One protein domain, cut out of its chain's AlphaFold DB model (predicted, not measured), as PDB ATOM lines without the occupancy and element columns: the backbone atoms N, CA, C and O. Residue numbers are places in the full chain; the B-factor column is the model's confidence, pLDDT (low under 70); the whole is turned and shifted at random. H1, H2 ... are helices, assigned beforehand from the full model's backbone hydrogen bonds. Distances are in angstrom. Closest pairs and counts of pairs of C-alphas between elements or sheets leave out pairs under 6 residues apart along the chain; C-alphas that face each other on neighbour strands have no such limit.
ATOM      1  N   GLY A   4     128.774  22.401  78.029       59.47
ATOM      2  CA  GLY A   4     128.997  21.544  76.859       59.47
ATOM      3  C   GLY A   4     130.279  20.703  76.941       59.47
ATOM      4  O   GLY A   4     130.290  19.565  76.471       59.47
ATOM      5  N   ARG A   5     131.343  21.209  77.588       69.31
ATOM      6  CA  ARG A   5     132.583  20.441  77.803       69.31
ATOM      7  C   ARG A   5     132.387  19.360  78.861       69.31
ATOM      8  O   ARG A   5     132.783  18.225  78.627       69.31
ATOM      9  N   ILE A   6     131.719  19.679  79.971       75.19
ATOM     10  CA  ILE A   6     131.440  18.718  81.050       75.19
ATOM     11  C   ILE A   6     130.582  17.561  80.526       75.19
ATOM     12  O   ILE A   6     130.935  16.398  80.721       75.19
ATOM     13  N   GLU A   7     129.490  17.852  79.813       83.44
ATOM     14  CA  GLU A   7     128.633  16.810  79.230       83.44
ATOM     15  C   GLU A   7     129.410  15.938  78.230       83.44
ATOM     16  O   GLU A   7     129.264  14.709  78.200       83.44
ATOM     17  N   THR A   8     130.274  16.562  77.430       86.81
ATOM     18  CA  THR A   8     131.113  15.861  76.455       86.81
ATOM     19  C   THR A   8     132.145  14.966  77.134       86.81
ATOM     20  O   THR A   8     132.337  13.823  76.713       86.81
ATOM     21  N   ASP A   9     132.765  15.417  78.220       85.25
ATOM     22  CA  ASP A   9     133.722  14.617  78.981       85.25
ATOM     23  C   ASP A   9     133.050  13.458  79.720       85.25
ATOM     24  O   ASP A   9     133.580  12.341  79.719       85.25
ATOM     25  N   ILE A  10     131.856  13.669  80.283       89.44
ATOM     26  CA  ILE A  10     131.035  12.587  80.847       89.44
ATOM     27  C   ILE A  10     130.719  11.556  79.757       89.44
ATOM     28  O   ILE A  10     130.896  10.354  79.970       89.44
ATOM     29  N   SER A  11     130.313  12.020  78.574       93.62
ATOM     30  CA  SER A  11     130.008  11.151  77.437       93.62
ATOM     31  C   SER A  11     131.230  10.346  76.986       93.62
ATOM     32  O   SER A  11     131.140   9.126  76.838       93.62
ATOM     33  N   ARG A  12     132.404  10.986  76.853       92.88
ATOM     34  CA  ARG A  12     133.678  10.307  76.545       92.88
ATOM     35  C   ARG A  12     133.995   9.221  77.567       92.88
ATOM     36  O   ARG A  12     134.330   8.104  77.180       92.88
ATOM     37  N   ARG A  13     133.873   9.519  78.866       94.62
ATOM     38  CA  ARG A  13     134.152   8.550  79.939       94.62
ATOM     39  C   ARG A  13     133.219   7.343  79.869       94.62
ATOM     40  O   ARG A  13     133.700   6.217  79.971       94.62
ATOM     41  N   LYS A  14     131.920   7.554  79.629       95.00
ATOM     42  CA  LYS A  14     130.936   6.468  79.454       95.00
ATOM     43  C   LYS A  14     131.246   5.607  78.228       95.00
ATOM     44  O   LYS A  14     131.231   4.381  78.324       95.00
ATOM     45  N   LEU A  15     131.619   6.226  77.108       96.81
ATOM     46  CA  LEU A  15     132.044   5.506  75.904       96.81
ATOM     47  C   LEU A  15     133.337   4.715  76.138       96.81
ATOM     48  O   LEU A  15     133.436   3.563  75.727       96.81
ATOM     49  N   TYR A  16     134.330   5.270  76.833       95.44
ATOM     50  CA  TYR A  16     135.535   4.515  77.188       95.44
ATOM     51  C   TYR A  16     135.230   3.339  78.107       95.44
ATOM     52  O   TYR A  16     135.775   2.255  77.907       95.44
ATOM     53  N   PHE A  17     134.341   3.541  79.076       94.31
ATOM     54  CA  PHE A  17     133.897   2.483  79.968       94.31
ATOM     55  C   PHE A  17     133.218   1.342  79.203       94.31
ATOM     56  O   PHE A  17     133.586   0.189  79.413       94.31
ATOM     57  N   LEU A  18     132.343   1.650  78.238       95.19
ATOM     58  CA  LEU A  18     131.777   0.660  77.314       95.19
ATOM     59  C   LEU A  18     132.869  -0.177  76.636       95.19
ATOM     60  O   LEU A  18     132.824  -1.406  76.673       95.19
ATOM     61  N   GLY A  19     133.875   0.483  76.057       94.62
ATOM     62  CA  GLY A  19     134.976  -0.215  75.397       94.62
ATOM     63  C   GLY A  19     135.777  -1.102  76.347       94.62
ATOM     64  O   GLY A  19     136.189  -2.190  75.954       94.62
ATOM     65  N   CYS A  20     135.970  -0.675  77.598       94.06
ATOM     66  CA  CYS A  20     136.597  -1.498  78.632       94.06
ATOM     67  C   CYS A  20     135.758  -2.736  78.975       94.06
ATOM     68  O   CYS A  20     136.329  -3.814  79.113       94.06
ATOM     69  N   ILE A  21     134.432  -2.599  79.088       93.25
ATOM     70  CA  ILE A  21     133.539  -3.725  79.393       93.25
ATOM     71  C   ILE A  21     133.549  -4.742  78.261       93.25
ATOM     72  O   ILE A  21     133.751  -5.928  78.511       93.25
ATOM     73  N   ILE A  22     133.344  -4.298  77.022       94.06
ATOM     74  CA  ILE A  22     133.235  -5.216  75.885       94.06
ATOM     75  C   ILE A  22     134.551  -5.971  75.658       94.06
ATOM     76  O   ILE A  22     134.531  -7.184  75.467       94.06
ATOM     77  N   ASN A  23     135.691  -5.281  75.763       93.00
ATOM     78  CA  ASN A  23     137.014  -5.890  75.595       93.00
ATOM     79  C   ASN A  23     137.490  -6.704  76.816       93.00
ATOM     80  O   ASN A  23     138.598  -7.239  76.795       93.00
ATOM     81  N   SER A  24     136.715  -6.773  77.901       92.00
ATOM     82  CA  SER A  24     137.069  -7.600  79.059       92.00
ATOM     83  C   SER A  24     136.825  -9.090  78.784       92.00
ATOM     84  O   SER A  24     136.103  -9.463  77.855       92.00
ATOM     85  N   SER A  25     137.434  -9.968  79.590       89.69
ATOM     86  CA  SER A  25     137.263 -11.416  79.426       89.69
ATOM     87  C   SER A  25     135.783 -11.812  79.493       89.69
ATOM     88  O   SER A  25     135.050 -11.361  80.375       89.69
ATOM     89  N   SER A  26     135.350 -12.700  78.594       87.06
ATOM     90  CA  SER A  26     133.973 -13.221  78.542       87.06
ATOM     91  C   SER A  26     133.580 -13.975  79.812       87.06
ATOM     92  O   SER A  26     132.394 -14.107  80.116       87.06
ATOM     93  N   THR A  27     134.559 -14.435  80.592       88.31
ATOM     94  CA  THR A  27     134.338 -15.110  81.874       88.31
ATOM     95  C   THR A  27     133.911 -14.155  82.990       88.31
ATOM     96  O   THR A  27     133.299 -14.608  83.957       88.31
ATOM     97  N   GLN A  28     134.159 -12.847  82.859       90.25
ATOM     98  CA  GLN A  28     133.835 -11.871  83.900       90.25
ATOM     99  C   GLN A  28     132.321 -11.662  84.025       90.25
ATOM    100  O   GLN A  28     131.635 -11.317  83.059       90.25
ATOM    101  N   ALA A  29     131.804 -11.804  85.249       89.75
ATOM    102  CA  ALA A  29     130.378 -11.659  85.549       89.75
ATOM    103  C   ALA A  29     129.818 -10.294  85.116       89.75
ATOM    104  O   ALA A  29     128.718 -10.216  84.571       89.75
ATOM    105  N   PHE A  30     130.601  -9.225  85.289       86.75
ATOM    106  CA  PHE A  30     130.188  -7.875  84.915       86.75
ATOM    107  C   PHE A  30     129.960  -7.719  83.403       86.75
ATOM    108  O   PHE A  30     128.952  -7.139  82.998       86.75
ATOM    109  N   ARG A  31     130.827  -8.301  82.558       91.44
ATOM    110  CA  ARG A  31     130.624  -8.315  81.100       91.44
ATOM    111  C   ARG A  31     129.369  -9.094  80.734       91.44
ATOM    112  O   ARG A  31     128.556  -8.587  79.970       91.44
ATOM    113  N   LYS A  32     129.181 -10.289  81.302       92.19
ATOM    114  CA  LYS A  32     127.989 -11.116  81.046       92.19
ATOM    115  C   LYS A  32     126.699 -10.370  81.393       92.19
ATOM    116  O   LYS A  32     125.769 -10.353  80.591       92.19
ATOM    117  N   LEU A  33     126.663  -9.706  82.552       90.94
ATOM    118  CA  LEU A  33     125.520  -8.895  82.975       90.94
ATOM    119  C   LEU A  33     125.269  -7.728  82.013       90.94
ATOM    120  O   LEU A  33     124.124  -7.482  81.632       90.94
ATOM    121  N   PHE A  34     126.328  -7.030  81.600       91.62
ATOM    122  CA  PHE A  34     126.225  -5.930  80.646       91.62
ATOM    123  C   PHE A  34     125.678  -6.393  79.288       91.62
ATOM    124  O   PHE A  34     124.716  -5.812  78.793       91.62
ATOM    125  N   VAL A  35     126.239  -7.467  78.719       91.94
ATOM    126  CA  VAL A  35     125.792  -8.045  77.440       91.94
ATOM    127  C   VAL A  35     124.334  -8.490  77.528       91.94
ATOM    128  O   VAL A  35     123.546  -8.164  76.646       91.94
ATOM    129  N   ARG A  36     123.939  -9.151  78.625       91.44
ATOM    130  CA  ARG A  36     122.542  -9.540  78.857       91.44
ATOM    131  C   ARG A  36     121.605  -8.332  78.836       91.44
ATOM    132  O   ARG A  36     120.606  -8.370  78.127       91.44
ATOM    133  N   ARG A  37     121.929  -7.259  79.565       92.00
ATOM    134  CA  ARG A  37     121.098  -6.040  79.588       92.00
ATOM    135  C   ARG A  37     121.051  -5.335  78.234       92.00
ATOM    136  O   ARG A  37     120.014  -4.797  77.857       92.00
ATOM    137  N   LEU A  38     122.157  -5.355  77.495       91.25
ATOM    138  CA  LEU A  38     122.230  -4.801  76.148       91.25
ATOM    139  C   LEU A  38     121.332  -5.576  75.166       91.25
ATOM    140  O   LEU A  38     120.631  -4.963  74.361       91.25
ATOM    141  N   ILE A  39     121.307  -6.908  75.267       90.81
ATOM    142  CA  ILE A  39     120.387  -7.769  74.512       90.81
ATOM    143  C   ILE A  39     118.939  -7.509  74.952       90.81
ATOM    144  O   ILE A  39     118.087  -7.254  74.113       90.81
ATOM    145  N   GLN A  40     118.632  -7.456  76.249       89.88
ATOM    146  CA  GLN A  40     117.269  -7.131  76.702       89.88
ATOM    147  C   GLN A  40     116.765  -5.800  76.126       89.88
ATOM    148  O   GLN A  40     115.637  -5.730  75.640       89.88
ATOM    149  N   TRP A  41     117.622  -4.774  76.103       89.69
ATOM    150  CA  TRP A  41     117.301  -3.483  75.495       89.69
ATOM    151  C   TRP A  41     117.014  -3.616  73.994       89.69
ATOM    152  O   TRP A  41     116.003  -3.113  73.504       89.69
ATOM    153  N   LYS A  42     117.872  -4.328  73.257       89.00
ATOM    154  CA  LYS A  42     117.764  -4.452  71.797       89.00
ATOM    155  C   LYS A  42     116.498  -5.200  71.354       89.00
ATOM    156  O   LYS A  42     115.932  -4.843  70.321       89.00
ATOM    157  N   TRP A  43     116.043  -6.186  72.128       89.56
ATOM    158  CA  TRP A  43     114.827  -6.960  71.846       89.56
ATOM    159  C   TRP A  43     113.589  -6.438  72.588       89.56
ATOM    160  O   TRP A  43     112.519  -7.027  72.462       89.56
ATOM    161  N   LYS A  44     113.711  -5.321  73.321       85.56
ATOM    162  CA  LYS A  44     112.625  -4.700  74.100       85.56
ATOM    163  C   LYS A  44     111.920  -5.691  75.034       85.56
ATOM    164  O   LYS A  44     110.714  -5.593  75.239       85.56
ATOM    165  N   CYS A  45     112.669  -6.653  75.572       75.56
ATOM    166  CA  CYS A  45     112.098  -7.707  76.407       75.56
ATOM    167  C   CYS A  45     111.623  -7.181  77.767       75.56
ATOM    168  O   CYS A  45     110.768  -7.813  78.362       75.56
ATOM    169  N   ASP A  46     112.139  -6.032  78.218       73.81
ATOM    170  CA  ASP A  46     111.786  -5.372  79.476       73.81
ATOM    171  C   ASP A  46     112.003  -3.850  79.366       73.81
ATOM    172  O   ASP A  46     112.742  -3.377  78.490       73.81
ATOM    173  N   ALA A  47     111.431  -3.080  80.299       71.38
ATOM    174  CA  ALA A  47     111.862  -1.706  80.546       71.38
ATOM    175  C   ALA A  47     113.300  -1.731  81.089       71.38
ATOM    176  O   ALA A  47     113.555  -2.071  82.244       71.38
ATOM    177  N   VAL A  48     114.269  -1.437  80.224       75.25
ATOM    178  CA  VAL A  48     115.667  -1.329  80.638       75.25
ATOM    179  C   VAL A  48     115.888   0.084  81.148       75.25
ATOM    180  O   VAL A  48     116.003   0.996  80.342       75.25
ATOM    181  N   ASP A  49     115.987   0.254  82.463       79.31
ATOM    182  CA  ASP A  49     116.324   1.537  83.085       79.31
ATOM    183  C   ASP A  49     117.826   1.658  83.400       79.31
ATOM    184  O   ASP A  49     118.586   0.682  83.460       79.31
ATOM    185  N   GLY A  50     118.277   2.893  83.625       85.38
ATOM    186  CA  GLY A  50     119.623   3.191  84.114       85.38
ATOM    187  C   GLY A  50     120.680   3.335  83.015       85.38
ATOM    188  O   GLY A  50     120.539   4.135  82.095       85.38
ATOM    189  N   PHE A  51     121.798   2.615  83.148       87.50
ATOM    190  CA  PHE A  51     123.011   2.878  82.362       87.50
ATOM    191  C   PHE A  51     122.870   2.585  80.858       87.50
ATOM    192  O   PHE A  51     123.466   3.294  80.051       87.50
ATOM    193  N   ILE A  52     122.106   1.554  80.469       92.06
ATOM    194  CA  ILE A  52     122.014   1.138  79.060       92.06
ATOM    195  C   ILE A  52     121.318   2.204  78.198       92.06
ATOM    196  O   ILE A  52     121.959   2.647  77.249       92.06
ATOM    197  N   PRO A  53     120.099   2.694  78.504       91.38
ATOM    198  CA  PRO A  53     119.462   3.742  77.696       91.38
ATOM    199  C   PRO A  53     120.314   5.000  77.543       91.38
ATOM    200  O   PRO A  53     120.420   5.554  76.451       91.38
ATOM    201  N   ASP A  54     120.958   5.438  78.626       93.56
ATOM    202  CA  ASP A  54     121.828   6.609  78.589       93.56
ATOM    203  C   ASP A  54     123.047   6.384  77.683       93.56
ATOM    204  O   ASP A  54     123.399   7.251  76.881       93.56
ATOM    205  N   LEU A  55     123.651   5.193  77.741       95.06
ATOM    206  CA  LEU A  55     124.742   4.816  76.851       95.06
ATOM    207  C   LEU A  55     124.297   4.766  75.382       95.06
ATOM    208  O   LEU A  55     125.026   5.258  74.521       95.06
ATOM    209  N   ILE A  56     123.118   4.211  75.094       94.81
ATOM    210  CA  ILE A  56     122.546   4.181  73.741       94.81
ATOM    211  C   ILE A  56     122.345   5.602  73.214       94.81
ATOM    212  O   ILE A  56     122.825   5.917  72.128       94.81
ATOM    213  N   ARG A  57     121.746   6.492  74.009       95.12
ATOM    214  CA  ARG A  57     121.570   7.903  73.639       95.12
ATOM    215  C   ARG A  57     122.904   8.582  73.315       95.12
ATOM    216  O   ARG A  57     123.001   9.361  72.368       95.12
ATOM    217  N   ILE A  58     123.956   8.287  74.084       96.38
ATOM    218  CA  ILE A  58     125.307   8.803  73.821       96.38
ATOM    219  C   ILE A  58     125.869   8.220  72.516       96.38
ATOM    220  O   ILE A  58     126.430   8.957  71.706       96.38
ATOM    221  N   LEU A  59     125.722   6.917  72.282       96.94
ATOM    222  CA  LEU A  59     126.175   6.276  71.046       96.94
ATOM    223  C   LEU A  59     125.467   6.859  69.818       96.94
ATOM    224  O   LEU A  59     126.130   7.128  68.818       96.94
ATOM    225  N   GLU A  60     124.162   7.109  69.898       96.19
ATOM    226  CA  GLU A  60     123.387   7.781  68.850       96.19
ATOM    227  C   GLU A  60     123.882   9.213  68.621       96.19
ATOM    228  O   GLU A  60     124.189   9.582  67.485       96.19
ATOM    229  N   LYS A  61     124.072   9.993  69.697       95.06
ATOM    230  CA  LYS A  61     124.581  11.379  69.644       95.06
ATOM    231  C   LYS A  61     125.889  11.505  68.853       95.06
ATOM    232  O   LYS A  61     126.081  12.505  68.154       95.06
ATOM    233  N   TYR A  62     126.781  10.519  68.971       96.12
ATOM    234  CA  TYR A  62     128.090  10.503  68.306       96.12
ATOM    235  C   TYR A  62     128.160   9.592  67.068       96.12
ATOM    236  O   TYR A  62     129.236   9.465  66.481       96.12
ATOM    237  N   GLY A  63     127.047   8.984  66.641       96.44
ATOM    238  CA  GLY A  63     127.001   8.122  65.453       96.44
ATOM    239  C   GLY A  63     127.818   6.829  65.586       96.44
ATOM    240  O   GLY A  63     128.447   6.394  64.628       96.44
ATOM    241  N   LEU A  64     127.848   6.231  66.781       97.81
ATOM    242  CA  LEU A  64     128.660   5.056  67.130       97.81
ATOM    243  C   LEU A  64     127.839   3.766  67.330       97.81
ATOM    244  O   LEU A  64     128.383   2.740  67.736       97.81
ATOM    245  N   MET A  65     126.534   3.798  67.050       96.69
ATOM    246  CA  MET A  65     125.621   2.664  67.260       96.69
ATOM    247  C   MET A  65     125.954   1.412  66.438       96.69
ATOM    248  O   MET A  65     125.612   0.296  66.840       96.69
ATOM    249  N   THR A  66     126.631   1.575  65.301       96.44
ATOM    250  CA  THR A  66     127.040   0.465  64.432       96.44
ATOM    251  C   THR A  66     127.959  -0.508  65.161       96.44
ATOM    252  O   THR A  66     127.684  -1.699  65.156       96.44
ATOM    253  N   PHE A  67     128.941  -0.015  65.922       97.06
ATOM    254  CA  PHE A  67     129.875  -0.861  66.674       97.06
ATOM    255  C   PHE A  67     129.187  -1.748  67.715       97.06
ATOM    256  O   PHE A  67     129.590  -2.885  67.936       97.06
ATOM    257  N   VAL A  68     128.133  -1.239  68.357       95.00
ATOM    258  CA  VAL A  68     127.332  -2.029  69.301       95.00
ATOM    259  C   VAL A  68     126.474  -3.054  68.567       95.00
ATOM    260  O   VAL A  68     126.335  -4.184  69.026       95.00
ATOM    261  N   THR A  69     125.921  -2.682  67.413       94.00
ATOM    262  CA  THR A  69     125.132  -3.599  66.584       94.00
ATOM    263  C   THR A  69     125.990  -4.741  66.043       94.00
ATOM    264  O   THR A  69     125.557  -5.891  66.090       94.00
ATOM    265  N   ASP A  70     127.202  -4.439  65.582       95.25
ATOM    266  CA  ASP A  70     128.158  -5.427  65.084       95.25
ATOM    267  C   ASP A  70     128.602  -6.359  66.211       95.25
ATOM    268  O   ASP A  70     128.559  -7.575  66.049       95.25
ATOM    269  N   PHE A  71     128.885  -5.815  67.397       95.31
ATOM    270  CA  PHE A  71     129.209  -6.626  68.567       95.31
ATOM    271  C   PHE A  71     128.085  -7.597  68.950       95.31
ATOM    272  O   PHE A  71     128.354  -8.759  69.233       95.31
ATOM    273  N   ILE A  72     126.822  -7.164  68.925       92.69
ATOM    274  CA  ILE A  72     125.687  -8.055  69.220       92.69
ATOM    275  C   ILE A  72     125.552  -9.164  68.161       92.69
ATOM    276  O   ILE A  72     125.143 -10.273  68.492       92.69
ATOM    277  N   LYS A  73     125.863  -8.869  66.893       92.88
ATOM    278  CA  LYS A  73     125.688  -9.810  65.775       92.88
ATOM    279  C   LYS A  73     126.833 -10.808  65.625       92.88
ATOM    280  O   LYS A  73     126.579 -11.949  65.255       92.88
ATOM    281  N   SER A  74     128.072 -10.372  65.825       93.31
ATOM    282  CA  SER A  74     129.271 -11.145  65.472       93.31
ATOM    283  C   SER A  74     130.342 -11.161  66.560       93.31
ATOM    284  O   SER A  74     131.459 -11.602  66.304       93.31
ATOM    285  N   GLU A  75     130.043 -10.633  67.752       91.19
ATOM    286  CA  GLU A  75     131.007 -10.396  68.838       91.19
ATOM    287  C   GLU A  75     132.217  -9.532  68.438       91.19
ATOM    288  O   GLU A  75     133.168  -9.374  69.205       91.19
ATOM    289  N   SER A  76     132.165  -8.905  67.262       94.19
ATOM    290  CA  SER A  76     133.221  -8.036  66.768       94.19
ATOM    291  C   SER A  76     133.116  -6.660  67.409       94.19
ATOM    292  O   SER A  76     132.088  -5.987  67.331       94.19
ATOM    293  N   PHE A  77     134.200  -6.213  68.036       96.44
ATOM    294  CA  PHE A  77     134.303  -4.867  68.581       96.44
ATOM    295  C   PHE A  77     135.746  -4.359  68.465       96.44
ATOM    296  O   PHE A  77     136.684  -5.154  68.566       96.44
ATOM    297  N   PRO A  78     135.972  -3.045  68.274       97.31
ATOM    298  CA  PRO A  78     137.322  -2.504  68.213       97.31
ATOM    299  C   PRO A  78     138.112  -2.762  69.499       97.31
ATOM    300  O   PRO A  78     137.593  -2.634  70.614       97.31
ATOM    301  N   THR A  79     139.416  -3.007  69.352       96.19
ATOM    302  CA  THR A  79     140.318  -3.105  70.508       96.19
ATOM    303  C   THR A  79     140.269  -1.827  71.345       96.19
ATOM    304  O   THR A  79     139.989  -0.738  70.838       96.19
ATOM    305  N   LYS A  80     140.631  -1.909  72.629       92.25
ATOM    306  CA  LYS A  80     140.632  -0.754  73.548       92.25
ATOM    307  C   LYS A  80     141.334   0.490  72.975       92.25
ATOM    308  O   LYS A  80     140.841   1.608  73.134       92.25
ATOM    309  N   LYS A  81     142.470   0.309  72.285       93.50
ATOM    310  CA  LYS A  81     143.228   1.406  71.653       93.50
ATOM    311  C   LYS A  81     142.485   1.992  70.448       93.50
ATOM    312  O   LYS A  81     142.371   3.213  70.353       93.50
ATOM    313  N   GLN A  82     141.965   1.142  69.559       96.81
ATOM    314  CA  GLN A  82     141.179   1.578  68.398       96.81
ATOM    315  C   GLN A  82     139.904   2.300  68.838       96.81
ATOM    316  O   GLN A  82     139.621   3.392  68.352       96.81
ATOM    317  N   TRP A  83     139.192   1.751  69.822       97.75
ATOM    318  CA  TRP A  83     137.980   2.350  70.363       97.75
ATOM    319  C   TRP A  83     138.224   3.749  70.929       97.75
ATOM    320  O   TRP A  83     137.495   4.686  70.609       97.75
ATOM    321  N   LYS A  84     139.302   3.934  71.703       91.94
ATOM    322  CA  LYS A  84     139.675   5.258  72.220       91.94
ATOM    323  C   LYS A  84     139.879   6.271  71.088       91.94
ATOM    324  O   LYS A  84     139.449   7.418  71.211       91.94
ATOM    325  N   ARG A  85     140.519   5.868  69.987       94.31
ATOM    326  CA  ARG A  85     140.710   6.727  68.810       94.31
ATOM    327  C   ARG A  85     139.375   7.065  68.137       94.31
ATOM    328  O   ARG A  85     139.103   8.243  67.936       94.31
ATOM    329  N   ILE A  86     138.541   6.057  67.881       97.31
ATOM    330  CA  ILE A  86     137.214   6.207  67.261       97.31
ATOM    331  C   ILE A  86     136.342   7.183  68.058       97.31
ATOM    332  O   ILE A  86     135.775   8.111  67.485       97.31
ATOM    333  N   VAL A  87     136.284   7.028  69.385       94.44
ATOM    334  CA  VAL A  87     135.513   7.918  70.269       94.44
ATOM    335  C   VAL A  87     136.017   9.357  70.185       94.44
ATOM    336  O   VAL A  87     135.211  10.269  70.024       94.44
ATOM    337  N   ASN A  88     137.333   9.588  70.254       89.38
ATOM    338  CA  ASN A  88     137.877  10.946  70.156       89.38
ATOM    339  C   ASN A  88     137.577  11.593  68.803       89.38
ATOM    340  O   ASN A  88     137.188  12.758  68.757       89.38
ATOM    341  N   GLU A  89     137.726  10.845  67.709       91.88
ATOM    342  CA  GLU A  89     137.419  11.338  66.367       91.88
ATOM    343  C   GLU A  89     135.927  11.657  66.207       91.88
ATOM    344  O   GLU A  89     135.588  12.712  65.670       91.88
ATOM    345  N   ALA A  90     135.038  10.793  66.705       94.19
ATOM    346  CA  ALA A  90     133.592  10.998  66.644       94.19
ATOM    347  C   ALA A  90     133.140  12.206  67.472       94.19
ATOM    348  O   ALA A  90     132.369  13.036  66.986       94.19
ATOM    349  N   VAL A  91     133.664  12.347  68.693       89.06
ATOM    350  CA  VAL A  91     133.370  13.499  69.552       89.06
ATOM    351  C   VAL A  91     133.868  14.789  68.913       89.06
ATOM    352  O   VAL A  91     133.079  15.719  68.764       89.06
ATOM    353  N   ARG A  92     135.124  14.819  68.449       84.56
ATOM    354  CA  ARG A  92     135.696  15.990  67.770       84.56
ATOM    355  C   ARG A  92     134.869  16.385  66.548       84.56
ATOM    356  O   ARG A  92     134.591  17.564  66.358       84.56
ATOM    357  N   ARG A  93     134.448  15.414  65.729       87.38
ATOM    358  CA  ARG A  93     133.606  15.666  64.549       87.38
ATOM    359  C   ARG A  93     132.260  16.272  64.943       87.38
ATOM    360  O   ARG A  93     131.818  17.227  64.314       87.38
ATOM    361  N   LYS A  94     131.612  15.745  65.988       89.12
ATOM    362  CA  LYS A  94     130.329  16.273  66.472       89.12
ATOM    363  C   LYS A  94     130.478  17.689  67.025       89.12
ATOM    364  O   LYS A  94     129.649  18.536  66.710       89.12
TER     365      LYS A  94
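AT A GLANCE: This is residues 4 to 94 of the 216 residues of an uncharacterized protein of Paramuricea clavata (UniProt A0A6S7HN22). Five helices make a compact, mostly crossed cluster: the longest, H1, runs along one side, and H5 folds back beside it. H2 makes a corner with the last residues of H1, H3 crosses the middle of H1 steeply, and H4 lies on the other side of the domain from H1, near H2 and H3. The printed part has 91 residues, with H1, H2, H3, H4 and H5 in chain order and no named strand, and the class is all helix. The radius of gyration of the C-alphas is 12.8 A, and the outline is rounded, 33 by 27 by 20 A.

HOW THE PARTS SIT: H1, residues 4 to 22, is the hub, touching three helices. With residues 21 to 22 alone it touches H2, residues 29 to 42, at a tilt of 68 degrees, only just steep; the C-alphas of Ile 21 and Arg 31 are closest, 5.7 A. With residues 11 to 15 alone it touches H3, residues 51 to 61, at a steep tilt of 64 degrees; the closest C-alphas, of Ser 11 and Ile 58, are 6.4 A apart. H2 touches H3 with residues 37 to 41 alone, closest at the C-alphas of Leu 38 and Ile 52, 6.6 A. H4, residues 65 to 74, is close to H3 but not clearly touching, with the C-alphas of Leu 59 and Met 65 closest at 5.3 A. H5, residues 80 to 94, touches H1 at a shallow tilt of 28 degrees, opposite ways; the closest C-alphas, of Gly 19 and Lys 80, are 6.0 A apart. H2 and H5 are apart. In H1, H2, H3, H4 and H5 every O i to N i+4 pair is within hydrogen-bond range.

IN THESE COORDINATES: H1 measures 27.1 A from C-alpha 4 at (128.997, 21.544, 76.859) to C-alpha 22. H2 measures 20.0 A, H3 15.4 A and H4 14.4 A. H5 measures 21.1 A and ends at C-alpha 94 at (130.329, 16.273, 66.472).

THE WHOLE: The C-alphas of Gly 4 and Thr 27 are the two farthest apart, 37.4 A. The printed part has no cut and no long link. Mean pLDDT of the printed part is 90.8, and residues 4 to 5 are under 70.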